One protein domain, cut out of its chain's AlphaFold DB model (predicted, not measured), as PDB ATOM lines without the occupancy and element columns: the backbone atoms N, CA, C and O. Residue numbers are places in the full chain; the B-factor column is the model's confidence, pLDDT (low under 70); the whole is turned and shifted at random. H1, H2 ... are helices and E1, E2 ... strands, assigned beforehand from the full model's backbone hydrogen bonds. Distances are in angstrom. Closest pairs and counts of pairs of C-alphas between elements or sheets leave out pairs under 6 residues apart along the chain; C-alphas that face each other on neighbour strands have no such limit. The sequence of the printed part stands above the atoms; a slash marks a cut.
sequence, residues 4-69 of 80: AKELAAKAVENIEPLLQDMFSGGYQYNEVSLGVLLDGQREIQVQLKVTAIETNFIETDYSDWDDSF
ATOM      1  N   ALA A   4     134.161 173.011 168.003       51.34
ATOM      2  CA  ALA A   4     133.973 173.881 166.845       51.34
ATOM      3  C   ALA A   4     134.259 173.184 165.500       51.34
ATOM      4  O   ALA A   4     133.537 173.407 164.533       51.34
ATOM      5  N   LYS A   5     135.280 172.316 165.428       50.03
ATOM      6  CA  LYS A   5     135.589 171.549 164.209       50.03
ATOM      7  C   LYS A   5     134.547 170.465 163.938       50.03
ATOM      8  O   LYS A   5     134.206 170.237 162.786       50.03
ATOM      9  N   GLU A   6     134.019 169.837 164.984       54.75
ATOM     10  CA  GLU A   6     132.948 168.837 164.856       54.75
ATOM     11  C   GLU A   6     131.615 169.475 164.442       54.75
ATOM     12  O   GLU A   6     130.902 168.922 163.607       54.75
ATOM     13  N   LEU A   7     131.295 170.664 164.965       56.34
ATOM     14  CA  LEU A   7     130.105 171.417 164.566       56.34
ATOM     15  C   LEU A   7     130.207 171.905 163.112       56.34
ATOM     16  O   LEU A   7     129.248 171.781 162.355       56.34
ATOM     17  N   ALA A   8     131.380 172.395 162.700       58.25
ATOM     18  CA  ALA A   8     131.634 172.780 161.313       58.25
ATOM     19  C   ALA A   8     131.541 171.583 160.351       58.25
ATOM     20  O   ALA A   8     130.979 171.717 159.269       58.25
ATOM     21  N   ALA A   9     132.017 170.400 160.755       58.75
ATOM     22  CA  ALA A   9     131.892 169.184 159.952       58.75
ATOM     23  C   ALA A   9     130.421 168.780 159.736       58.75
ATOM     24  O   ALA A   9     130.031 168.472 158.614       58.75
ATOM     25  N   LYS A  10     129.580 168.875 160.777       62.44
ATOM     26  CA  LYS A  10     128.130 168.631 160.666       62.44
ATOM     27  C   LYS A  10     127.408 169.684 159.827       62.44
ATOM     28  O   LYS A  10     126.394 169.385 159.207       62.44
ATOM     29  N   ALA A  11     127.903 170.920 159.795       61.72
ATOM     30  CA  ALA A  11     127.318 171.969 158.966       61.72
ATOM     31  C   ALA A  11     127.429 171.647 157.468       61.72
ATOM     32  O   ALA A  11     126.478 171.894 156.736       61.72
ATOM     33  N   VAL A  12     128.541 171.036 157.033       61.38
ATOM     34  CA  VAL A  12     128.755 170.626 155.632       61.38
ATOM     35  C   VAL A  12     127.716 169.597 155.180       61.38
ATOM     36  O   VAL A  12     127.171 169.721 154.088       61.38
ATOM     37  N   GLU A  13     127.376 168.637 156.041       63.62
ATOM     38  CA  GLU A  13     126.360 167.608 155.760       63.62
ATOM     39  C   GLU A  13     124.944 168.190 155.591       63.62
ATOM     40  O   GLU A  13     124.090 167.568 154.966       63.62
ATOM     41  N   ASN A  14     124.694 169.401 156.099       63.22
ATOM     42  CA  ASN A  14     123.411 170.089 155.957       63.22
ATOM     43  C   ASN A  14     123.346 171.008 154.722       63.22
ATOM     44  O   ASN A  14     122.283 171.548 154.439       63.22
ATOM     45  N   ILE A  15     124.435 171.189 153.963       68.38
ATOM     46  CA  ILE A  15     124.452 172.087 152.793       68.38
ATOM     47  C   ILE A  15     123.595 171.532 151.642       68.38
ATOM     48  O   ILE A  15     122.841 172.283 151.025       68.38
ATOM     49  N   GLU A  16     123.681 170.230 151.354       67.88
ATOM     50  CA  GLU A  16     122.956 169.600 150.236       67.88
ATOM     51  C   GLU A  16     121.423 169.688 150.376       67.88
ATOM     52  O   GLU A  16     120.785 170.169 149.434       67.88
ATOM     53  N   PRO A  17     120.811 169.334 151.527       67.56
ATOM     54  CA  PRO A  17     119.373 169.527 151.736       67.56
ATOM     55  C   PRO A  17     118.927 170.987 151.582       67.56
ATOM     56  O   PRO A  17     117.862 171.257 151.037       67.56
ATOM     57  N   LEU A  18     119.756 171.951 151.995       66.25
ATOM     58  CA  LEU A  18     119.412 173.375 151.902       66.25
ATOM     59  C   LEU A  18     119.448 173.918 150.485       66.25
ATOM     60  O   LEU A  18     118.636 174.778 150.142       66.25
ATOM     61  N   LEU A  19     120.361 173.409 149.662       68.31
ATOM     62  CA  LEU A  19     120.372 173.691 148.232       68.31
ATOM     63  C   LEU A  19     119.145 173.076 147.553       68.31
ATOM     64  O   LEU A  19     118.510 173.741 146.738       68.31
ATOM     65  N   GLN A  20     118.758 171.853 147.926       71.69
ATOM     66  CA  GLN A  20     117.542 171.214 147.414       71.69
ATOM     67  C   GLN A  20     116.277 171.996 147.784       71.69
ATOM     68  O   GLN A  20     115.440 172.232 146.909       71.69
ATOM     69  N   ASP A  21     116.156 172.460 149.029       66.19
ATOM     70  CA  ASP A  21     115.046 173.312 149.469       66.19
ATOM     71  C   ASP A  21     115.056 174.676 148.765       66.19
ATOM     72  O   ASP A  21     114.002 175.192 148.397       66.19
ATOM     73  N   MET A  22     116.237 175.251 148.515       66.25
ATOM     74  CA  MET A  22     116.386 176.503 147.762       66.25
ATOM     75  C   MET A  22     115.872 176.352 146.324       66.25
ATOM     76  O   MET A  22     115.077 177.168 145.856       66.25
ATOM     77  N   PHE A  23     116.270 175.276 145.638       72.62
ATOM     78  CA  PHE A  23     115.831 174.990 144.271       72.62
ATOM     79  C   PHE A  23     114.349 174.611 144.195       72.62
ATOM     80  O   PHE A  23     113.658 175.043 143.275       72.62
ATOM     81  N   SER A  24     113.849 173.845 145.167       72.88
ATOM     82  CA  SER A  24     112.455 173.381 145.198       72.88
ATOM     83  C   SER A  24     111.479 174.482 145.613       72.88
ATOM     84  O   SER A  24     110.363 174.544 145.101       72.88
ATOM     85  N   GLY A  25     111.892 175.360 146.529       64.62
ATOM     86  CA  GLY A  25     111.088 176.473 147.032       64.62
ATOM     87  C   GLY A  25     111.152 177.736 146.169       64.62
ATOM     88  O   GLY A  25     110.331 178.633 146.347       64.62
ATOM     89  N   GLY A  26     112.105 177.826 145.234       66.19
ATOM     90  CA  GLY A  26     112.294 179.006 144.383       66.19
ATOM     91  C   GLY A  26     112.780 180.248 145.143       66.19
ATOM     92  O   GLY A  26     112.634 181.369 144.654       66.19
ATOM     93  N   TYR A  27     113.342 180.070 146.338       69.56
ATOM     94  CA  TYR A  27     113.894 181.157 147.142       69.56
ATOM     95  C   TYR A  27     115.353 181.410 146.742       69.56
ATOM     96  O   TYR A  27     116.110 180.478 146.514       69.56
ATOM     97  N   GLN A  28     115.771 182.675 146.651       66.00
ATOM     98  CA  GLN A  28     117.143 183.043 146.244       66.00
ATOM     99  C   GLN A  28     118.157 183.027 147.403       66.00
ATOM    100  O   GLN A  28     119.352 183.286 147.212       66.00
ATOM    101  N   TYR A  29     117.678 182.785 148.620       73.38
ATOM    102  CA  TYR A  29     118.482 182.714 149.827       73.38
ATOM    103  C   TYR A  29     117.787 181.835 150.868       73.38
ATOM    104  O   TYR A  29     116.564 181.861 150.974       73.38
ATOM    105  N   ASN A  30     118.582 181.098 151.638       73.75
ATOM    106  CA  ASN A  30     118.146 180.305 152.782       73.75
ATOM    107  C   ASN A  30     119.129 180.503 153.943       73.75
ATOM    108  O   ASN A  30     120.341 180.609 153.739       73.75
ATOM    109  N   GLU A  31     118.606 180.537 155.166       77.06
ATOM    110  CA  GLU A  31     119.392 180.665 156.394       77.06
ATOM    111  C   GLU A  31     118.965 179.582 157.384       77.06
ATOM    112  O   GLU A  31     117.775 179.387 157.632       77.06
ATOM    113  N   VAL A  32     119.939 178.873 157.956       72.19
ATOM    114  CA  VAL A  32     119.691 177.804 158.925       72.19
ATOM    115  C   VAL A  32     120.526 177.986 160.170       72.19
ATOM    116  O   VAL A  32     121.736 178.187 160.114       72.19
ATOM    117  N   SER A  33     119.863 177.870 161.317       74.12
ATOM    118  CA  SER A  33     120.513 177.867 162.621       74.12
ATOM    119  C   SER A  33     121.277 176.559 162.824       74.12
ATOM    120  O   SER A  33     120.672 175.498 162.944       74.12
ATOM    121  N   LEU A  34     122.601 176.645 162.928       71.25
ATOM    122  CA  LEU A  34     123.475 175.514 163.249       71.25
ATOM    123  C   LEU A  34     123.600 175.282 164.764       71.25
ATOM    124  O   LEU A  34     124.026 174.213 165.196       71.25
ATOM    125  N   GLY A  35     123.237 176.276 165.577       66.62
ATOM    126  CA  GLY A  35     123.222 176.179 167.034       66.62
ATOM    127  C   GLY A  35     123.368 177.536 167.717       66.62
ATOM    128  O   GLY A  35     123.582 178.557 167.066       66.62
ATOM    129  N   VAL A  36     123.266 177.535 169.044       73.19
ATOM    130  CA  VAL A  36     123.499 178.712 169.889       73.19
ATOM    131  C   VAL A  36     124.598 178.378 170.889       73.19
ATOM    132  O   VAL A  36     124.562 177.337 171.544       73.19
ATOM    133  N   LEU A  37     125.588 179.256 170.980       71.50
ATOM    134  CA  LEU A  37     126.671 179.211 171.951       71.50
ATOM    135  C   LEU A  37     126.393 180.237 173.051       71.50
ATOM    136  O   LEU A  37     125.880 181.322 172.780       71.50
ATOM    137  N   LEU A  38     126.761 179.895 174.281       71.81
ATOM    138  CA  LEU A  38     126.670 180.790 175.429       71.81
ATOM    139  C   LEU A  38     128.078 181.209 175.846       71.81
ATOM    140  O   LEU A  38     128.902 180.358 176.184       71.81
ATOM    141  N   ASP A  39     128.337 182.513 175.836       70.44
ATOM    142  CA  ASP A  39     129.554 183.126 176.369       70.44
ATOM    143  C   ASP A  39     129.182 184.020 177.560       70.44
ATOM    144  O   ASP A  39     128.752 185.167 177.414       70.44
ATOM    145  N   GLY A  40     129.246 183.447 178.765       85.75
ATOM    146  CA  GLY A  40     128.752 184.092 179.981       85.75
ATOM    147  C   GLY A  40     127.242 184.343 179.917       85.75
ATOM    148  O   GLY A  40     126.455 183.408 180.020       85.75
ATOM    149  N   GLN A  41     126.842 185.610 179.760       86.12
ATOM    150  CA  GLN A  41     125.438 186.020 179.568       86.12
ATOM    151  C   GLN A  41     125.087 186.347 178.110       86.12
ATOM    152  O   GLN A  41     123.969 186.774 177.826       86.12
ATOM    153  N   ARG A  42     126.034 186.194 177.180       75.50
ATOM    154  CA  ARG A  42     125.821 186.492 175.767       75.50
ATOM    155  C   ARG A  42     125.445 185.226 175.013       75.50
ATOM    156  O   ARG A  42     126.193 184.252 175.019       75.50
ATOM    157  N   GLU A  43     124.325 185.284 174.305       83.06
ATOM    158  CA  GLU A  43     123.945 184.261 173.335       83.06
ATOM    159  C   GLU A  43     124.534 184.604 171.965       83.06
ATOM    160  O   GLU A  43     124.452 185.743 171.495       83.06
ATOM    161  N   ILE A  44     125.164 183.623 171.328       81.31
ATOM    162  CA  ILE A  44     125.760 183.746 170.000       81.31
ATOM    163  C   ILE A  44     125.157 182.651 169.132       81.31
ATOM    164  O   ILE A  44     125.469 181.474 169.295       81.31
ATOM    165  N   GLN A  45     124.294 183.032 168.195       79.25
ATOM    166  CA  GLN A  45     123.747 182.090 167.229       79.25
ATOM    167  C   GLN A  45     124.718 181.907 166.063       79.25
ATOM    168  O   GLN A  45     125.175 182.877 165.460       79.25
ATOM    169  N   VAL A  46     125.009 180.651 165.735       77.19
ATOM    170  CA  VAL A  46     125.769 180.271 164.546       77.19
ATOM    171  C   VAL A  46     124.774 179.870 163.469       77.19
ATOM    172  O   VAL A  46     123.905 179.028 163.700       77.19
ATOM    173  N   GLN A  47     124.898 180.472 162.294       79.00
ATOM    174  CA  GLN A  47     123.999 180.247 161.169       79.00
ATOM    175  C   GLN A  47     124.796 179.894 159.912       79.00
ATOM    176  O   GLN A  47     125.897 180.405 159.705       79.00
ATOM    177  N   LEU A  48     124.224 179.034 159.071       79.50
ATOM    178  CA  LEU A  48     124.657 178.803 157.699       79.50
ATOM    179  C   LEU A  48     123.734 179.587 156.771       79.50
ATOM    180  O   LEU A  48     122.521 179.382 156.785       79.50
ATOM    181  N   LYS A  49     124.319 180.457 155.953       81.19
ATOM    182  CA  LYS A  49     123.611 181.199 154.917       81.19
ATOM    183  C   LYS A  49     124.023 180.679 153.551       81.19
ATOM    184  O   LYS A  49     125.208 180.657 153.232       81.19
ATOM    185  N   VAL A  50     123.039 180.312 152.745       81.75
ATOM    186  CA  VAL A  50     123.209 179.965 151.334       81.75
ATOM    187  C   VAL A  50     122.502 181.041 150.522       81.75
ATOM    188  O   VAL A  50     121.344 181.361 150.786       81.75
ATOM    189  N   THR A  51     123.191 181.652 149.561       82.88
ATOM    190  CA  THR A  51     122.610 182.714 148.735       82.88
ATOM    191  C   THR A  51     123.097 182.614 147.301       82.88
ATOM    192  O   THR A  51     124.252 182.284 147.059       82.88
ATOM    193  N   ALA A  52     122.203 182.913 146.362       81.94
ATOM    194  CA  ALA A  52     122.519 183.106 144.949       81.94
ATOM    195  C   ALA A  52     122.589 184.600 144.566       81.94
ATOM    196  O   ALA A  52     122.736 184.935 143.396       81.94
ATOM    197  N   ILE A  53     122.442 185.508 145.540       82.88
ATOM    198  CA  ILE A  53     122.466 186.955 145.317       82.88
ATOM    199  C   ILE A  53     123.924 187.414 145.358       82.88
ATOM    200  O   ILE A  53     124.512 187.493 146.435       82.88
ATOM    201  N   GLU A  54     124.478 187.756 144.197       82.56
ATOM    202  CA  GLU A  54     125.896 188.117 144.033       82.56
ATOM    203  C   GLU A  54     126.349 189.248 144.967       82.56
ATOM    204  O   GLU A  54     127.444 189.201 145.514       82.56
ATOM    205  N   THR A  55     125.493 190.239 145.245       86.25
ATOM    206  CA  THR A  55     125.832 191.349 146.156       86.25
ATOM    207  C   THR A  55     125.975 190.930 147.619       86.25
ATOM    208  O   THR A  55     126.470 191.707 148.428       86.25
ATOM    209  N   ASN A  56     125.505 189.731 147.975       82.12
ATOM    210  CA  ASN A  56     125.649 189.150 149.307       82.12
ATOM    211  C   ASN A  56     126.819 188.159 149.381       82.12
ATOM    212  O   ASN A  56     127.019 187.551 150.436       82.12
ATOM    213  N   PHE A  57     127.554 187.949 148.284       84.25
ATOM    214  CA  PHE A  57     128.731 187.091 148.302       84.25
ATOM    215  C   PHE A  57     129.812 187.778 149.124       84.25
ATOM    216  O   PHE A  57     130.107 188.958 148.950       84.25
ATOM    217  N   ILE A  58     130.375 187.030 150.065       79.81
ATOM    218  CA  ILE A  58     131.490 187.505 150.872       79.81
ATOM    219  C   ILE A  58     132.772 187.406 150.043       79.81
ATOM    220  O   ILE A  58     132.995 186.407 149.358       79.81
ATOM    221  N   GLU A  59     133.613 188.438 150.103       73.94
ATOM    222  CA  GLU A  59     134.965 188.354 149.555       73.94
ATOM    223  C   GLU A  59     135.734 187.286 150.333       73.94
ATOM    224  O   GLU A  59     135.708 187.237 151.566       73.94
ATOM    225  N   THR A  60     136.364 186.379 149.599       67.44
ATOM    226  CA  THR A  60     137.067 185.232 150.165       67.44
ATOM    227  C   THR A  60     138.458 185.167 149.564       67.44
ATOM    228  O   THR A  60     138.627 185.276 148.352       67.44
ATOM    229  N   ASP A  61     139.453 184.940 150.416       59.59
ATOM    230  CA  ASP A  61     140.836 184.706 149.997       59.59
ATOM    231  C   ASP A  61     141.045 183.220 149.665       59.59
ATOM    232  O   ASP A  61     141.980 182.587 150.168       59.59
ATOM    233  N   TYR A  62     140.140 182.602 148.894       65.31
ATOM    234  CA  TYR A  62     140.343 181.213 148.487       65.31
ATOM    235  C   TYR A  62     141.674 181.117 147.740       65.31
ATOM    236  O   TYR A  62     141.891 181.786 146.733       65.31
ATOM    237  N   SER A  63     142.583 180.288 148.261       58.34
ATOM    238  CA  SER A  63     143.918 180.109 147.683       58.34
ATOM    239  C   SER A  63     143.873 179.521 146.273       58.34
ATOM    240  O   SER A  63     144.834 179.668 145.526       58.34
ATOM    241  N   ASP A  64     142.762 178.866 145.932       66.00
ATOM    242  CA  ASP A  64     142.445 178.356 144.608       66.00
ATOM    243  C   ASP A  64     140.940 178.544 144.355       66.00
ATOM    244  O   ASP A  64     140.086 177.880 144.955       66.00
ATOM    245  N   TRP A  65     140.617 179.540 143.532       64.56
ATOM    246  CA  TRP A  65     139.244 179.881 143.176       64.56
ATOM    247  C   TRP A  65     138.590 178.746 142.388       64.56
ATOM    248  O   TRP A  65     137.447 178.409 142.673       64.56
ATOM    249  N   ASP A  66     139.319 178.109 141.469       67.06
ATOM    250  CA  ASP A  66     138.773 177.100 140.557       67.06
ATOM    251  C   ASP A  66     138.403 175.806 141.300       67.06
ATOM    252  O   ASP A  66     137.329 175.247 141.063       67.06
ATOM    253  N   ASP A  67     139.215 175.386 142.275       66.50
ATOM    254  CA  ASP A  67     138.916 174.233 143.144       66.50
ATOM    255  C   ASP A  67     137.743 174.486 144.109       66.50
ATOM    256  O   ASP A  67     137.143 173.545 144.643       66.50
ATOM    257  N   SER A  68     137.380 175.752 144.328       68.06
ATOM    258  CA  SER A  68     136.264 176.135 145.199       68.06
ATOM    259  C   SER A  68     134.897 176.005 144.505       68.06
ATOM    260  O   SER A  68     133.862 176.056 145.177       68.06
ATOM    261  N   PHE A  69     134.863 175.769 143.186       68.19
ATOM    262  CA  PHE A  69     133.633 175.494 142.437       68.19
ATOM    263  C   PHE A  69     133.391 173.999 142.285       68.19
ATOM    264  O   PHE A  69     134.122 173.278 141.606       68.19
TER     265      PHE A  69
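What this domain is: This is residues 4 to 69 of the 80 residues of an uncharacterized protein of Thalassotalea piscium (UniProt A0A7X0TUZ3). Two successive helices, H1 and H2, lie along one side of a long two-stranded hairpin, E1 and E2. The hairpin's tip, residues 38 to 43, and a tail, residues 57 to 69, stick out. The printed part has 66 residues, with two named helices and two named strands that follow along the chain as H1, H2, E1, E2; the two strands make an antiparallel sheet, the class is mixed, helices and strands, and the whole is loose, with a radius of gyration of the C-alphas of 14.2 A and spans of 39 by 33 by 24 A.

Where its parts are: H1, residues 4 to 13, begins at C-alpha 4 (133.973, 173.881, 166.845) and is 14.8 A long. H2, residues 15 to 25, is 15.2 A long. E1, residues 29 to 39, is 28.8 A long and bends by 52 degrees at residue 35. E2, residues 42 to 51, is 27.5 A long and ends at C-alpha 51 (122.610, 182.714, 148.735).

How they stand to each other: H1 and H2 meet only through their link. The closest C-alphas of H1 and E1, Ala 11 and Leu 34, are 6.8 A apart; those of H2 and E1, Met 22 and Asn 30, 6.5 A. In the antiparallel hairpin E1 and E2, N 30 and O 50 are within hydrogen-bond range at 2.9 A. Every O i to N i+4 pair is within range in H2, and 5 of 6 in H1.

The domain as a whole: The farthest C-alphas, Gln 41 and Asp 66, are 42.2 A apart. The printed part has no cut, and its three links between named elements are tight. Mean pLDDT of the printed part is 70.7; residues 4 to 19 and 60 to 69 are among those under 70.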